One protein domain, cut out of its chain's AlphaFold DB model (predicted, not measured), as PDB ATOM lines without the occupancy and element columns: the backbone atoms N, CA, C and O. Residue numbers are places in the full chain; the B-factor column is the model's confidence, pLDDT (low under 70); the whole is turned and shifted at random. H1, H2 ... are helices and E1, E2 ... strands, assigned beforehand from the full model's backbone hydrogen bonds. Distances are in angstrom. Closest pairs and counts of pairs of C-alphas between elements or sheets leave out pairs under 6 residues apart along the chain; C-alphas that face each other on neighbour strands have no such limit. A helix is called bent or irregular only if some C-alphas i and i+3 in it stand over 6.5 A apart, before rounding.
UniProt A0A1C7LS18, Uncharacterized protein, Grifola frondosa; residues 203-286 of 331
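AT A GLANCE: This is residues 203 to 286 of the 331 residues of an uncharacterized protein of Grifola frondosa (UniProt A0A1C7LS18). A twisted sheet of three long strands, a meander in which each strand is the antiparallel neighbour of the one before, has helix H2 over one face. H1 folds back beside H2 as the other half of a helical hairpin, and it is not on the sheet. The printed part has 84 residues, with two named helices and then three named strands in the order H1, H2, E1, E2, E3; the class is mixed, helices and strands, and the sheet's order is E1, E2, E3. The whole is only just compact, close to loose, with a radius of gyration of the C-alphas of 14.1 A, and it spans 47 by 34 by 22 A.

HOW THE PARTS SIT: In the sheet, E2, residues 257 to 265, is the inner strand, and E1, residues 248 to 254, and E3, residues 270 to 279, are the edge strands. E1 and E2 form a hairpin, antiparallel at 165 degrees, with N 252 and O 259 within hydrogen-bond range at 2.9 A. E2 and E3 form another, antiparallel at 163 degrees, with N 260 and O 276 at 2.9 A and N 278 and O 258 at 2.8 A. The sheet is twisted, its C-alphas lying up to 4.0 A off the best plane. H2, residues 226 to 240, is on one face of it, making two layers, helix on sheet. Its height over the sheet is 9.1 A, over E2 and E3. On the local plane H2 and E2 stand at 29.7 degrees, only just along the strands. The closest C-alphas of H2 and E2 are those of Met 226 and Gly 257, 7.5 A apart. H2 is only just irregular: C-alphas 232 and 235 are 6.7 A apart. H1, residues 203 to 216, touches H2, the closest C-alphas being those of Leu 212 and Met 233, 6.1 A apart. They run opposite ways at a shallow tilt of 10 degrees. H1 is apart from E1, E2 and E3. Every O i to N i+4 pair is within hydrogen-bond range in H1, and 8 of 11 in H2.

IN THESE COORDINATES: E3 is 27.0 A long, from C-alpha 270 at (50.635, 21.893, 2.827) to C-alpha 279 at (47.594, 36.993, -19.392). E2 measures 26.0 A and E1 17.0 A. H2 measures 20.4 A and H1 19.9 A; H1 begins at C-alpha 203, (23.719, 31.265, -8.064).

THE WHOLE: The two C-alphas farthest apart, those of Ser 221 and Ser 268, are 47.3 A apart. The printed part has no cut. The links E1 to E2 and E2 to E3 are tight, those from H1 to H2 and H2 to E1 short. The mean pLDDT of the printed part is 70.5; 43 residues are under 70, among them residues 243 to 258 and 260 to 274.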
ATOM      1  N   ALA A 203      23.965  29.919  -7.545       90.06
ATOM      2  CA  ALA A 203      23.719  31.265  -8.064       90.06
ATOM      3  C   ALA A 203      24.872  32.233  -7.732       90.06
ATOM      4  O   ALA A 203      25.227  33.073  -8.554       90.06
ATOM      5  N   THR A 204      25.488  32.073  -6.556       90.50
ATOM      6  CA  THR A 204      26.644  32.866  -6.122       90.50
ATOM      7  C   THR A 204      27.874  32.593  -6.981       90.50
ATOM      8  O   THR A 204      28.488  33.536  -7.469       90.50
ATOM      9  N   GLU A 205      28.220  31.323  -7.210       87.06
ATOM     10  CA  GLU A 205      29.339  30.957  -8.091       87.06
ATOM     11  C   GLU A 205      29.103  31.472  -9.513       87.06
ATOM     12  O   GLU A 205      30.008  32.026 -10.129       87.06
ATOM     13  N   TYR A 206      27.869  31.362 -10.011       89.38
ATOM     14  CA  TYR A 206      27.502  31.881 -11.324       89.38
ATOM     15  C   TYR A 206      27.699  33.402 -11.419       89.38
ATOM     16  O   TYR A 206      28.313  33.879 -12.371       89.38
ATOM     17  N   ALA A 207      27.228  34.161 -10.425       91.69
ATOM     18  CA  ALA A 207      27.391  35.613 -10.380       91.69
ATOM     19  C   ALA A 207      28.870  36.033 -10.320       91.69
ATOM     20  O   ALA A 207      29.286  36.908 -11.076       91.69
ATOM     21  N   LEU A 208      29.672  35.364  -9.485       90.69
ATOM     22  CA  LEU A 208      31.111  35.618  -9.372       90.69
ATOM     23  C   LEU A 208      31.855  35.324 -10.682       90.69
ATOM     24  O   LEU A 208      32.721  36.096 -11.080       90.69
ATOM     25  N   VAL A 209      31.512  34.237 -11.383       89.06
ATOM     26  CA  VAL A 209      32.102  33.938 -12.700       89.06
ATOM     27  C   VAL A 209      31.738  35.014 -13.722       89.06
ATOM     28  O   VAL A 209      32.604  35.438 -14.481       89.06
ATOM     29  N   HIS A 210      30.492  35.489 -13.741       90.88
ATOM     30  CA  HIS A 210      30.084  36.586 -14.629       90.88
ATOM     31  C   HIS A 210      30.851  37.879 -14.354       90.88
ATOM     32  O   HIS A 210      31.320  38.521 -15.290       90.88
ATOM     33  N   GLU A 211      31.026  38.234 -13.083       91.31
ATOM     34  CA  GLU A 211      31.816  39.398 -12.674       91.31
ATOM     35  C   GLU A 211      33.286  39.259 -13.100       91.31
ATOM     36  O   GLU A 211      33.855  40.180 -13.689       91.31
ATOM     37  N   LEU A 212      33.878  38.076 -12.893       88.38
ATOM     38  CA  LEU A 212      35.241  37.770 -13.329       88.38
ATOM     39  C   LEU A 212      35.399  37.929 -14.847       88.38
ATOM     40  O   LEU A 212      36.372  38.528 -15.301       88.38
ATOM     41  N   LEU A 213      34.445  37.410 -15.627       86.31
ATOM     42  CA  LEU A 213      34.447  37.525 -17.086       86.31
ATOM     43  C   LEU A 213      34.307  38.981 -17.538       86.31
ATOM     44  O   LEU A 213      35.000  39.387 -18.464       86.31
ATOM     45  N   ALA A 214      33.461  39.775 -16.877       86.44
ATOM     46  CA  ALA A 214      33.301  41.192 -17.187       86.44
ATOM     47  C   ALA A 214      34.595  41.986 -16.941       86.44
ATOM     48  O   ALA A 214      34.981  42.800 -17.779       86.44
ATOM     49  N   ILE A 215      35.297  41.716 -15.834       84.12
ATOM     50  CA  ILE A 215      36.593  42.345 -15.527       84.12
ATOM     51  C   ILE A 215      37.664  41.890 -16.522       84.12
ATOM     52  O   ILE A 215      38.417  42.718 -17.029       84.12
ATOM     53  N   ALA A 216      37.719  40.593 -16.837       80.62
ATOM     54  CA  ALA A 216      38.689  40.045 -17.782       80.62
ATOM     55  C   ALA A 216      38.472  40.549 -19.221       80.62
ATOM     56  O   ALA A 216      39.440  40.707 -19.960       80.62
ATOM     57  N   ALA A 217      37.221  40.806 -19.615       77.06
ATOM     58  CA  ALA A 217      36.852  41.305 -20.939       77.06
ATOM     59  C   ALA A 217      37.016  42.825 -21.099       77.06
ATOM     60  O   ALA A 217      36.847  43.343 -22.204       77.06
ATOM     61  N   TYR A 218      37.307  43.555 -20.020       74.56
ATOM     62  CA  TYR A 218      37.474  44.997 -20.095       74.56
ATOM     63  C   TYR A 218      38.735  45.339 -20.903       74.56
ATOM     64  O   TYR A 218      39.860  45.055 -20.490       74.56
ATOM     65  N   ILE A 219      38.545  45.967 -22.066       61.91
ATOM     66  CA  ILE A 219      39.636  46.450 -22.916       61.91
ATOM     67  C   ILE A 219      40.243  47.675 -22.225       61.91
ATOM     68  O   ILE A 219      39.668  48.762 -22.241       61.91
ATOM     69  N   HIS A 220      41.396  47.507 -21.579       58.03
ATOM     70  CA  HIS A 220      42.130  48.624 -20.992       58.03
ATOM     71  C   HIS A 220      42.812  49.422 -22.108       58.03
ATOM     72  O   HIS A 220      43.917  49.102 -22.525       58.03
ATOM     73  N   SER A 221      42.143  50.466 -22.604       53.09
ATOM     74  CA  SER A 221      42.703  51.379 -23.610       53.09
ATOM     75  C   SER A 221      43.811  52.290 -23.070       53.09
ATOM     76  O   SER A 221      44.473  52.958 -23.856       53.09
ATOM     77  N   GLU A 222      44.001  52.347 -21.750       48.00
ATOM     78  CA  GLU A 222      44.873  53.343 -21.112       48.00
ATOM     79  C   GLU A 222      46.048  52.755 -20.327       48.00
ATOM     80  O   GLU A 222      46.904  53.515 -19.886       48.00
ATOM     81  N   TYR A 223      46.144  51.431 -20.170       46.44
ATOM     82  CA  TYR A 223      47.144  50.865 -19.273       46.44
ATOM     83  C   TYR A 223      47.673  49.498 -19.715       46.44
ATOM     84  O   TYR A 223      46.953  48.502 -19.704       46.44
ATOM     85  N   ASP A 224      48.991  49.451 -19.907       55.81
ATOM     86  CA  ASP A 224      49.880  48.294 -19.713       55.81
ATOM     87  C   ASP A 224      49.816  47.709 -18.270       55.81
ATOM     88  O   ASP A 224      50.709  46.979 -17.838       55.81
ATOM     89  N   ASP A 225      48.783  48.024 -17.483       70.56
ATOM     90  CA  ASP A 225      48.708  47.739 -16.050       70.56
ATOM     91  C   ASP A 225      47.969  46.423 -15.791       70.56
ATOM     92  O   ASP A 225      46.799  46.344 -15.401       70.56
ATOM     93  N   MET A 226      48.699  45.347 -16.070       73.44
ATOM     94  CA  MET A 226      48.316  43.983 -15.731       73.44
ATOM     95  C   MET A 226      48.043  43.816 -14.226       73.44
ATOM     96  O   MET A 226      47.205  42.986 -13.860       73.44
ATOM     97  N   ASP A 227      48.697  44.620 -13.378       76.19
ATOM     98  CA  ASP A 227      48.540  44.587 -11.925       76.19
ATOM     99  C   ASP A 227      47.154  45.126 -11.530       76.19
ATOM    100  O   ASP A 227      46.413  44.430 -10.841       76.19
ATOM    101  N   ALA A 228      46.707  46.265 -12.071       78.69
ATOM    102  CA  ALA A 228      45.367  46.808 -11.795       78.69
ATOM    103  C   ALA A 228      44.212  45.903 -12.277       78.69
ATOM    104  O   ALA A 228      43.089  45.949 -11.753       78.69
ATOM    105  N   ARG A 229      44.439  45.087 -13.314       78.12
ATOM    106  CA  ARG A 229      43.483  44.038 -13.708       78.12
ATOM    107  C   ARG A 229      43.503  42.893 -12.698       78.12
ATOM    108  O   ARG A 229      42.439  42.449 -12.271       78.12
ATOM    109  N   PHE A 230      44.691  42.439 -12.302       82.00
ATOM    110  CA  PHE A 230      44.850  41.378 -11.312       82.00
ATOM    111  C   PHE A 230      44.226  41.749  -9.963       82.00
ATOM    112  O   PHE A 230      43.429  40.969  -9.457       82.00
ATOM    113  N   GLU A 231      44.475  42.952  -9.444       83.75
ATOM    114  CA  GLU A 231      43.911  43.450  -8.179       83.75
ATOM    115  C   GLU A 231      42.376  43.398  -8.144       83.75
ATOM    116  O   GLU A 231      41.771  43.166  -7.098       83.75
ATOM    117  N   ARG A 232      41.721  43.575  -9.298       84.75
ATOM    118  CA  ARG A 232      40.261  43.449  -9.417       84.75
ATOM    119  C   ARG A 232      39.794  42.004  -9.549       84.75
ATOM    120  O   ARG A 232      38.729  41.660  -9.042       84.75
ATOM    121  N   MET A 233      40.562  41.157 -10.229       85.25
ATOM    122  CA  MET A 233      40.225  39.743 -10.423       85.25
ATOM    123  C   MET A 233      40.480  38.901  -9.169       85.25
ATOM    124  O   MET A 233      39.721  37.975  -8.881       85.25
ATOM    125  N   GLU A 234      41.539  39.202  -8.421       84.31
ATOM    126  CA  GLU A 234      42.033  38.389  -7.312       84.31
ATOM    127  C   GLU A 234      40.971  38.130  -6.226       84.31
ATOM    128  O   GLU A 234      40.770  36.960  -5.879       84.31
ATOM    129  N   PRO A 235      40.208  39.125  -5.727       85.06
ATOM    130  CA  PRO A 235      39.191  38.878  -4.705       85.06
ATOM    131  C   PRO A 235      38.081  37.932  -5.177       85.06
ATOM    132  O   PRO A 235      37.505  37.192  -4.378       85.06
ATOM    133  N   ILE A 236      37.764  37.946  -6.474       87.19
ATOM    134  CA  ILE A 236      36.744  37.078  -7.071       87.19
ATOM    135  C   ILE A 236      37.299  35.665  -7.250       87.19
ATOM    136  O   ILE A 236      36.628  34.696  -6.894       87.19
ATOM    137  N   LEU A 237      38.539  35.544  -7.734       83.06
ATOM    138  CA  LEU A 237      39.243  34.265  -7.852       83.06
ATOM    139  C   LEU A 237      39.365  33.569  -6.494       83.06
ATOM    140  O   LEU A 237      39.062  32.384  -6.396       83.06
ATOM    141  N   ARG A 238      39.716  34.308  -5.438       78.56
ATOM    142  CA  ARG A 238      39.733  33.805  -4.057       78.56
ATOM    143  C   ARG A 238      38.373  33.221  -3.659       78.56
ATOM    144  O   ARG A 238      38.283  32.050  -3.295       78.56
ATOM    145  N   LYS A 239      37.286  33.984  -3.823       83.19
ATOM    146  CA  LYS A 239      35.923  33.506  -3.512       83.19
ATOM    147  C   LYS A 239      35.551  32.239  -4.290       83.19
ATOM    148  O   LYS A 239      35.004  31.311  -3.702       83.19
ATOM    149  N   LEU A 240      35.864  32.187  -5.587       81.56
ATOM    150  CA  LEU A 240      35.582  31.030  -6.446       81.56
ATOM    151  C   LEU A 240      36.403  29.791  -6.072       81.56
ATOM    152  O   LEU A 240      35.918  28.672  -6.217       81.56
ATOM    153  N   LEU A 241      37.624  29.976  -5.574       76.31
ATOM    154  CA  LEU A 241      38.497  28.889  -5.125       76.31
ATOM    155  C   LEU A 241      38.219  28.440  -3.681       76.31
ATOM    156  O   LEU A 241      38.911  27.557  -3.175       76.31
ATOM    157  N   GLY A 242      37.185  28.991  -3.037       71.75
ATOM    158  CA  GLY A 242      36.733  28.557  -1.718       71.75
ATOM    159  C   GLY A 242      37.646  29.024  -0.587       71.75
ATOM    160  O   GLY A 242      38.001  28.219   0.272       71.75
ATOM    161  N   ASP A 243      38.028  30.305  -0.602       62.00
ATOM    162  CA  ASP A 243      38.959  30.936   0.343       62.00
ATOM    163  C   ASP A 243      38.485  30.883   1.810       62.00
ATOM    164  O   ASP A 243      37.965  31.850   2.367       62.00
ATOM    165  N   THR A 244      38.662  29.733   2.460       49.16
ATOM    166  CA  THR A 244      38.552  29.616   3.921       49.16
ATOM    167  C   THR A 244      39.900  29.567   4.633       49.16
ATOM    168  O   THR A 244      39.914  29.631   5.859       49.16
ATOM    169  N   SER A 245      41.034  29.481   3.922       44.84
ATOM    170  CA  SER A 245      42.361  29.408   4.569       44.84
ATOM    171  C   SER A 245      43.562  29.389   3.612       44.84
ATOM    172  O   SER A 245      44.659  29.003   4.037       44.84
ATOM    173  N   ALA A 246      43.415  29.779   2.340       52.47
ATOM    174  CA  ALA A 246      44.541  29.716   1.418       52.47
ATOM    175  C   ALA A 246      45.465  30.921   1.622       52.47
ATOM    176  O   ALA A 246      45.180  32.035   1.187       52.47
ATOM    177  N   HIS A 247      46.586  30.709   2.313       56.16
ATOM    178  CA  HIS A 247      47.640  31.716   2.332       56.16
ATOM    179  C   HIS A 247      48.230  31.783   0.923       56.16
ATOM    180  O   HIS A 247      48.580  30.758   0.329       56.16
ATOM    181  N   GLU A 248      48.304  32.991   0.380       61.62
ATOM    182  CA  GLU A 248      49.082  33.249  -0.820       61.62
ATOM    183  C   GLU A 248      50.534  32.847  -0.537       61.62
ATOM    184  O   GLU A 248      51.157  33.360   0.392       61.62
ATOM    185  N   ILE A 249      51.055  31.886  -1.304       54.72
ATOM    186  CA  ILE A 249      52.462  31.472  -1.190       54.72
ATOM    187  C   ILE A 249      53.342  32.478  -1.929       54.72
ATOM    188  O   ILE A 249      54.471  32.746  -1.524       54.72
ATOM    189  N   GLY A 250      52.817  33.038  -3.018       63.34
ATOM    190  CA  GLY A 250      53.462  34.128  -3.722       63.34
ATOM    191  C   GLY A 250      52.741  34.538  -4.999       63.34
ATOM    192  O   GLY A 250      52.163  33.710  -5.712       63.34
ATOM    193  N   LEU A 251      52.864  35.830  -5.286       67.31
ATOM    194  CA  LEU A 251      52.568  36.456  -6.560       67.31
ATOM    195  C   LEU A 251      53.851  36.560  -7.390       67.31
ATOM    196  O   LEU A 251      54.799  37.254  -7.011       67.31
ATOM    197  N   TYR A 252      53.881  35.898  -8.542       69.12
ATOM    198  CA  TYR A 252      55.029  35.931  -9.444       69.12
ATOM    199  C   TYR A 252      54.681  36.689 -10.716       69.12
ATOM    200  O   TYR A 252      53.792  36.295 -11.471       69.12
ATOM    201  N   ARG A 253      55.427  37.763 -10.973       65.75
ATOM    202  CA  ARG A 253      55.356  38.502 -12.235       65.75
ATOM    203  C   ARG A 253      56.270  37.843 -13.259       65.75
ATOM    204  O   ARG A 253      57.439  37.575 -12.983       65.75
ATOM    205  N   THR A 254      55.728  37.593 -14.438       63.44
ATOM    206  CA  THR A 254      56.467  37.119 -15.610       63.44
ATOM    207  C   THR A 254      56.403  38.184 -16.697       63.44
ATOM    208  O   THR A 254      55.571  39.085 -16.638       63.44
ATOM    209  N   THR A 255      57.237  38.060 -17.728       56.50
ATOM    210  CA  THR A 255      57.227  38.980 -18.876       56.50
ATOM    211  C   THR A 255      55.850  39.084 -19.548       56.50
ATOM    212  O   THR A 255      55.542  40.115 -20.130       56.50
ATOM    213  N   ASN A 256      55.014  38.041 -19.453       59.00
ATOM    214  CA  ASN A 256      53.768  37.924 -20.217       59.00
ATOM    215  C   ASN A 256      52.524  37.695 -19.342       59.00
ATOM    216  O   ASN A 256      51.460  37.362 -19.870       59.00
ATOM    217  N   GLY A 257      52.642  37.807 -18.018       66.50
ATOM    218  CA  GLY A 257      51.566  37.379 -17.134       66.50
ATOM    219  C   GLY A 257      51.866  37.465 -15.645       66.50
ATOM    220  O   GLY A 257      53.018  37.610 -15.227       66.50
ATOM    221  N   ILE A 258      50.819  37.277 -14.852       66.88
ATOM    222  CA  ILE A 258      50.880  37.148 -13.395       66.88
ATOM    223  C   ILE A 258      50.516  35.715 -13.020       66.88
ATOM    224  O   ILE A 258      49.516  35.184 -13.498       66.88
ATOM    225  N   CYS A 259      51.323  35.095 -12.164       70.12
ATOM    226  CA  CYS A 259      51.080  33.767 -11.625       70.12
ATOM    227  C   CYS A 259      50.773  33.859 -10.127       70.12
ATOM    228  O   CYS A 259      51.625  34.287  -9.346       70.12
ATOM    229  N   LEU A 260      49.569  33.444  -9.737       69.69
ATOM    230  CA  LEU A 260      49.162  33.307  -8.342       69.69
ATOM    231  C   LEU A 260      49.301  31.847  -7.904       69.69
ATOM    232  O   LEU A 260      48.689  30.953  -8.501       69.69
ATOM    233  N   LEU A 261      50.075  31.623  -6.839       67.00
ATOM    234  CA  LEU A 261      50.204  30.329  -6.172       67.00
ATOM    235  C   LEU A 261      49.460  30.349  -4.837       67.00
ATOM    236  O   LEU A 261      49.789  31.122  -3.934       67.00
ATOM    237  N   THR A 262      48.480  29.460  -4.696       65.38
ATOM    238  CA  THR A 262      47.695  29.316  -3.461       65.38
ATOM    239  C   THR A 262      48.021  28.001  -2.762       65.38
ATOM    240  O   THR A 262      48.144  26.966  -3.414       65.38
ATOM    241  N   GLU A 263      48.150  28.017  -1.435       66.19
ATOM    242  CA  GLU A 263      48.323  26.807  -0.621       66.19
ATOM    243  C   GLU A 263      47.012  26.413   0.037       66.19
ATOM    244  O   GLU A 263      46.307  27.264   0.559       66.19
ATOM    245  N   THR A 264      46.726  25.123   0.136       62.25
ATOM    246  CA  THR A 264      45.845  24.609   1.182       62.25
ATOM    247  C   THR A 264      46.712  24.009   2.276       62.25
ATOM    248  O   THR A 264      47.466  23.065   2.035       62.25
ATOM    249  N   ARG A 265      46.593  24.543   3.494       56.81
ATOM    250  CA  ARG A 265      47.230  23.968   4.681       56.81
ATOM    251  C   ARG A 265      46.260  23.048   5.406       56.81
ATOM    252  O   ARG A 265      45.139  23.430   5.727       56.81
ATOM    253  N   SER A 266      46.728  21.846   5.701       57.97
ATOM    254  CA  SER A 266      46.143  20.946   6.691       57.97
ATOM    255  C   SER A 266      47.077  20.855   7.899       57.97
ATOM    256  O   SER A 266      48.234  21.265   7.830       57.97
ATOM    257  N   SER A 267      46.609  20.269   9.002       49.66
ATOM    258  CA  SER A 267      47.432  20.045  10.200       49.66
ATOM    259  C   SER A 267      48.667  19.164   9.961       49.66
ATOM    260  O   SER A 267      49.545  19.118  10.814       49.66
ATOM    261  N   SER A 268      48.725  18.434   8.844       44.12
ATOM    262  CA  SER A 268      49.771  17.445   8.550       44.12
ATOM    263  C   SER A 268      50.550  17.706   7.262       44.12
ATOM    264  O   SER A 268      51.563  17.053   7.036       44.12
ATOM    265  N   ALA A 269      50.074  18.597   6.392       51.56
ATOM    266  CA  ALA A 269      50.692  18.859   5.097       51.56
ATOM    267  C   ALA A 269      50.187  20.169   4.501       51.56
ATOM    268  O   ALA A 269      49.046  20.577   4.745       51.56
ATOM    269  N   ALA A 270      51.013  20.770   3.656       54.44
ATOM    270  CA  ALA A 270      50.635  21.893   2.827       54.44
ATOM    271  C   ALA A 270      50.709  21.470   1.353       54.44
ATOM    272  O   ALA A 270      51.648  20.784   0.951       54.44
ATOM    273  N   ALA A 271      49.676  21.788   0.578       57.78
ATOM    274  CA  ALA A 271      49.569  21.398  -0.823       57.78
ATOM    275  C   ALA A 271      49.197  22.607  -1.676       57.78
ATOM    276  O   ALA A 271      48.368  23.422  -1.277       57.78
ATOM    277  N   LEU A 272      49.777  22.708  -2.869       61.25
ATOM    278  CA  LEU A 272      49.396  23.733  -3.832       61.25
ATOM    279  C   LEU A 272      47.939  23.501  -4.271       61.25
ATOM    280  O   LEU A 272      47.606  22.427  -4.769       61.25
ATOM    281  N   SER A 273      47.079  24.494  -4.054       63.53
ATOM    282  CA  SER A 273      45.639  24.437  -4.335       63.53
ATOM    283  C   SER A 273      45.337  24.818  -5.783       63.53
ATOM    284  O   SER A 273      44.668  24.081  -6.507       63.53
ATOM    285  N   ALA A 274      45.890  25.946  -6.233       66.00
ATOM    286  CA  ALA A 274      45.732  26.439  -7.594       66.00
ATOM    287  C   ALA A 274      46.982  27.186  -8.079       66.00
ATOM    288  O   ALA A 274      47.649  27.881  -7.307       66.00
ATOM    289  N   VAL A 275      47.235  27.057  -9.386       70.94
ATOM    290  CA  VAL A 275      48.148  27.895 -10.172       70.94
ATOM    291  C   VAL A 275      47.285  28.690 -11.137       70.94
ATOM    292  O   VAL A 275      46.677  28.104 -12.036       70.94
ATOM    293  N   ILE A 276      47.202  30.002 -10.942       73.81
ATOM    294  CA  ILE A 276      46.415  30.878 -11.812       73.81
ATOM    295  C   ILE A 276      47.378  31.741 -12.603       73.81
ATOM    296  O   ILE A 276      48.060  32.579 -12.028       73.81
ATOM    297  N   GLU A 277      47.418  31.538 -13.915       75.75
ATOM    298  CA  GLU A 277      48.173  32.387 -14.830       75.75
ATOM    299  C   GLU A 277      47.207  33.365 -15.511       75.75
ATOM    300  O   GLU A 277      46.311  32.952 -16.249       75.75
ATOM    301  N   ILE A 278      47.379  34.661 -15.255       75.56
ATOM    302  CA  ILE A 278      46.634  35.740 -15.909       75.56
ATOM    303  C   ILE A 278      47.505  36.323 -17.009       75.56
ATOM    304  O   ILE A 278      48.656  36.686 -16.773       75.56
ATOM    305  N   ARG A 279      46.936  36.435 -18.209       73.69
ATOM    306  CA  ARG A 279      47.594  36.993 -19.392       73.69
ATOM    307  C   ARG A 279      46.728  38.040 -20.063       73.69
ATOM    308  O   ARG A 279      45.529  38.112 -19.806       73.69
ATOM    309  N   ASN A 280      47.358  38.833 -20.925       68.12
ATOM    310  CA  ASN A 280      46.674  39.886 -21.667       68.12
ATOM    311  C   ASN A 280      45.650  39.333 -22.650       68.12
ATOM    312  O   ASN A 280      44.519  39.805 -22.649       68.12
ATOM    313  N   GLU A 281      46.017  38.316 -23.427       66.12
ATOM    314  CA  GLU A 281      45.115  37.689 -24.387       66.12
ATOM    315  C   GLU A 281      45.325  36.172 -24.435       66.12
ATOM    316  O   GLU A 281      46.368  35.631 -24.052       66.12
ATOM    317  N   VAL A 282      44.311  35.456 -24.917       65.44
ATOM    318  CA  VAL A 282      44.446  34.027 -25.207       65.44
ATOM    319  C   VAL A 282      45.390  33.866 -26.399       65.44
ATOM    320  O   VAL A 282      45.152  34.424 -27.465       65.44
ATOM    321  N   GLY A 283      46.450  33.074 -26.230       63.59
ATOM    322  CA  GLY A 283      47.371  32.726 -27.315       63.59
ATOM    323  C   GLY A 283      48.525  33.704 -27.552       63.59
ATOM    324  O   GLY A 283      49.244  33.533 -28.536       63.59
ATOM    325  N   THR A 284      48.773  34.677 -26.666       66.88
ATOM    326  CA  THR A 284      49.920  35.604 -26.793       66.88
ATOM    327  C   THR A 284      51.281  34.887 -26.778       66.88
ATOM    328  O   THR A 284      52.251  35.382 -27.339       66.88
ATOM    329  N   ASP A 285      51.365  33.691 -26.188       68.38
ATOM    330  CA  ASP A 285      52.550  32.818 -26.207       68.38
ATOM    331  C   ASP A 285      52.507  31.759 -27.324       68.38
ATOM    332  O   ASP A 285      53.280  30.800 -27.303       68.38
ATOM    333  N   GLN A 286      51.591  31.915 -28.287       78.69
ATOM    334  CA  GLN A 286      51.329  30.966 -29.373       78.69
ATOM    335  C   GLN A 286      51.032  29.547 -28.873       78.69
ATOM    336  O   GLN A 286      51.287  28.568 -29.574       78.69
TER     337      GLN A 286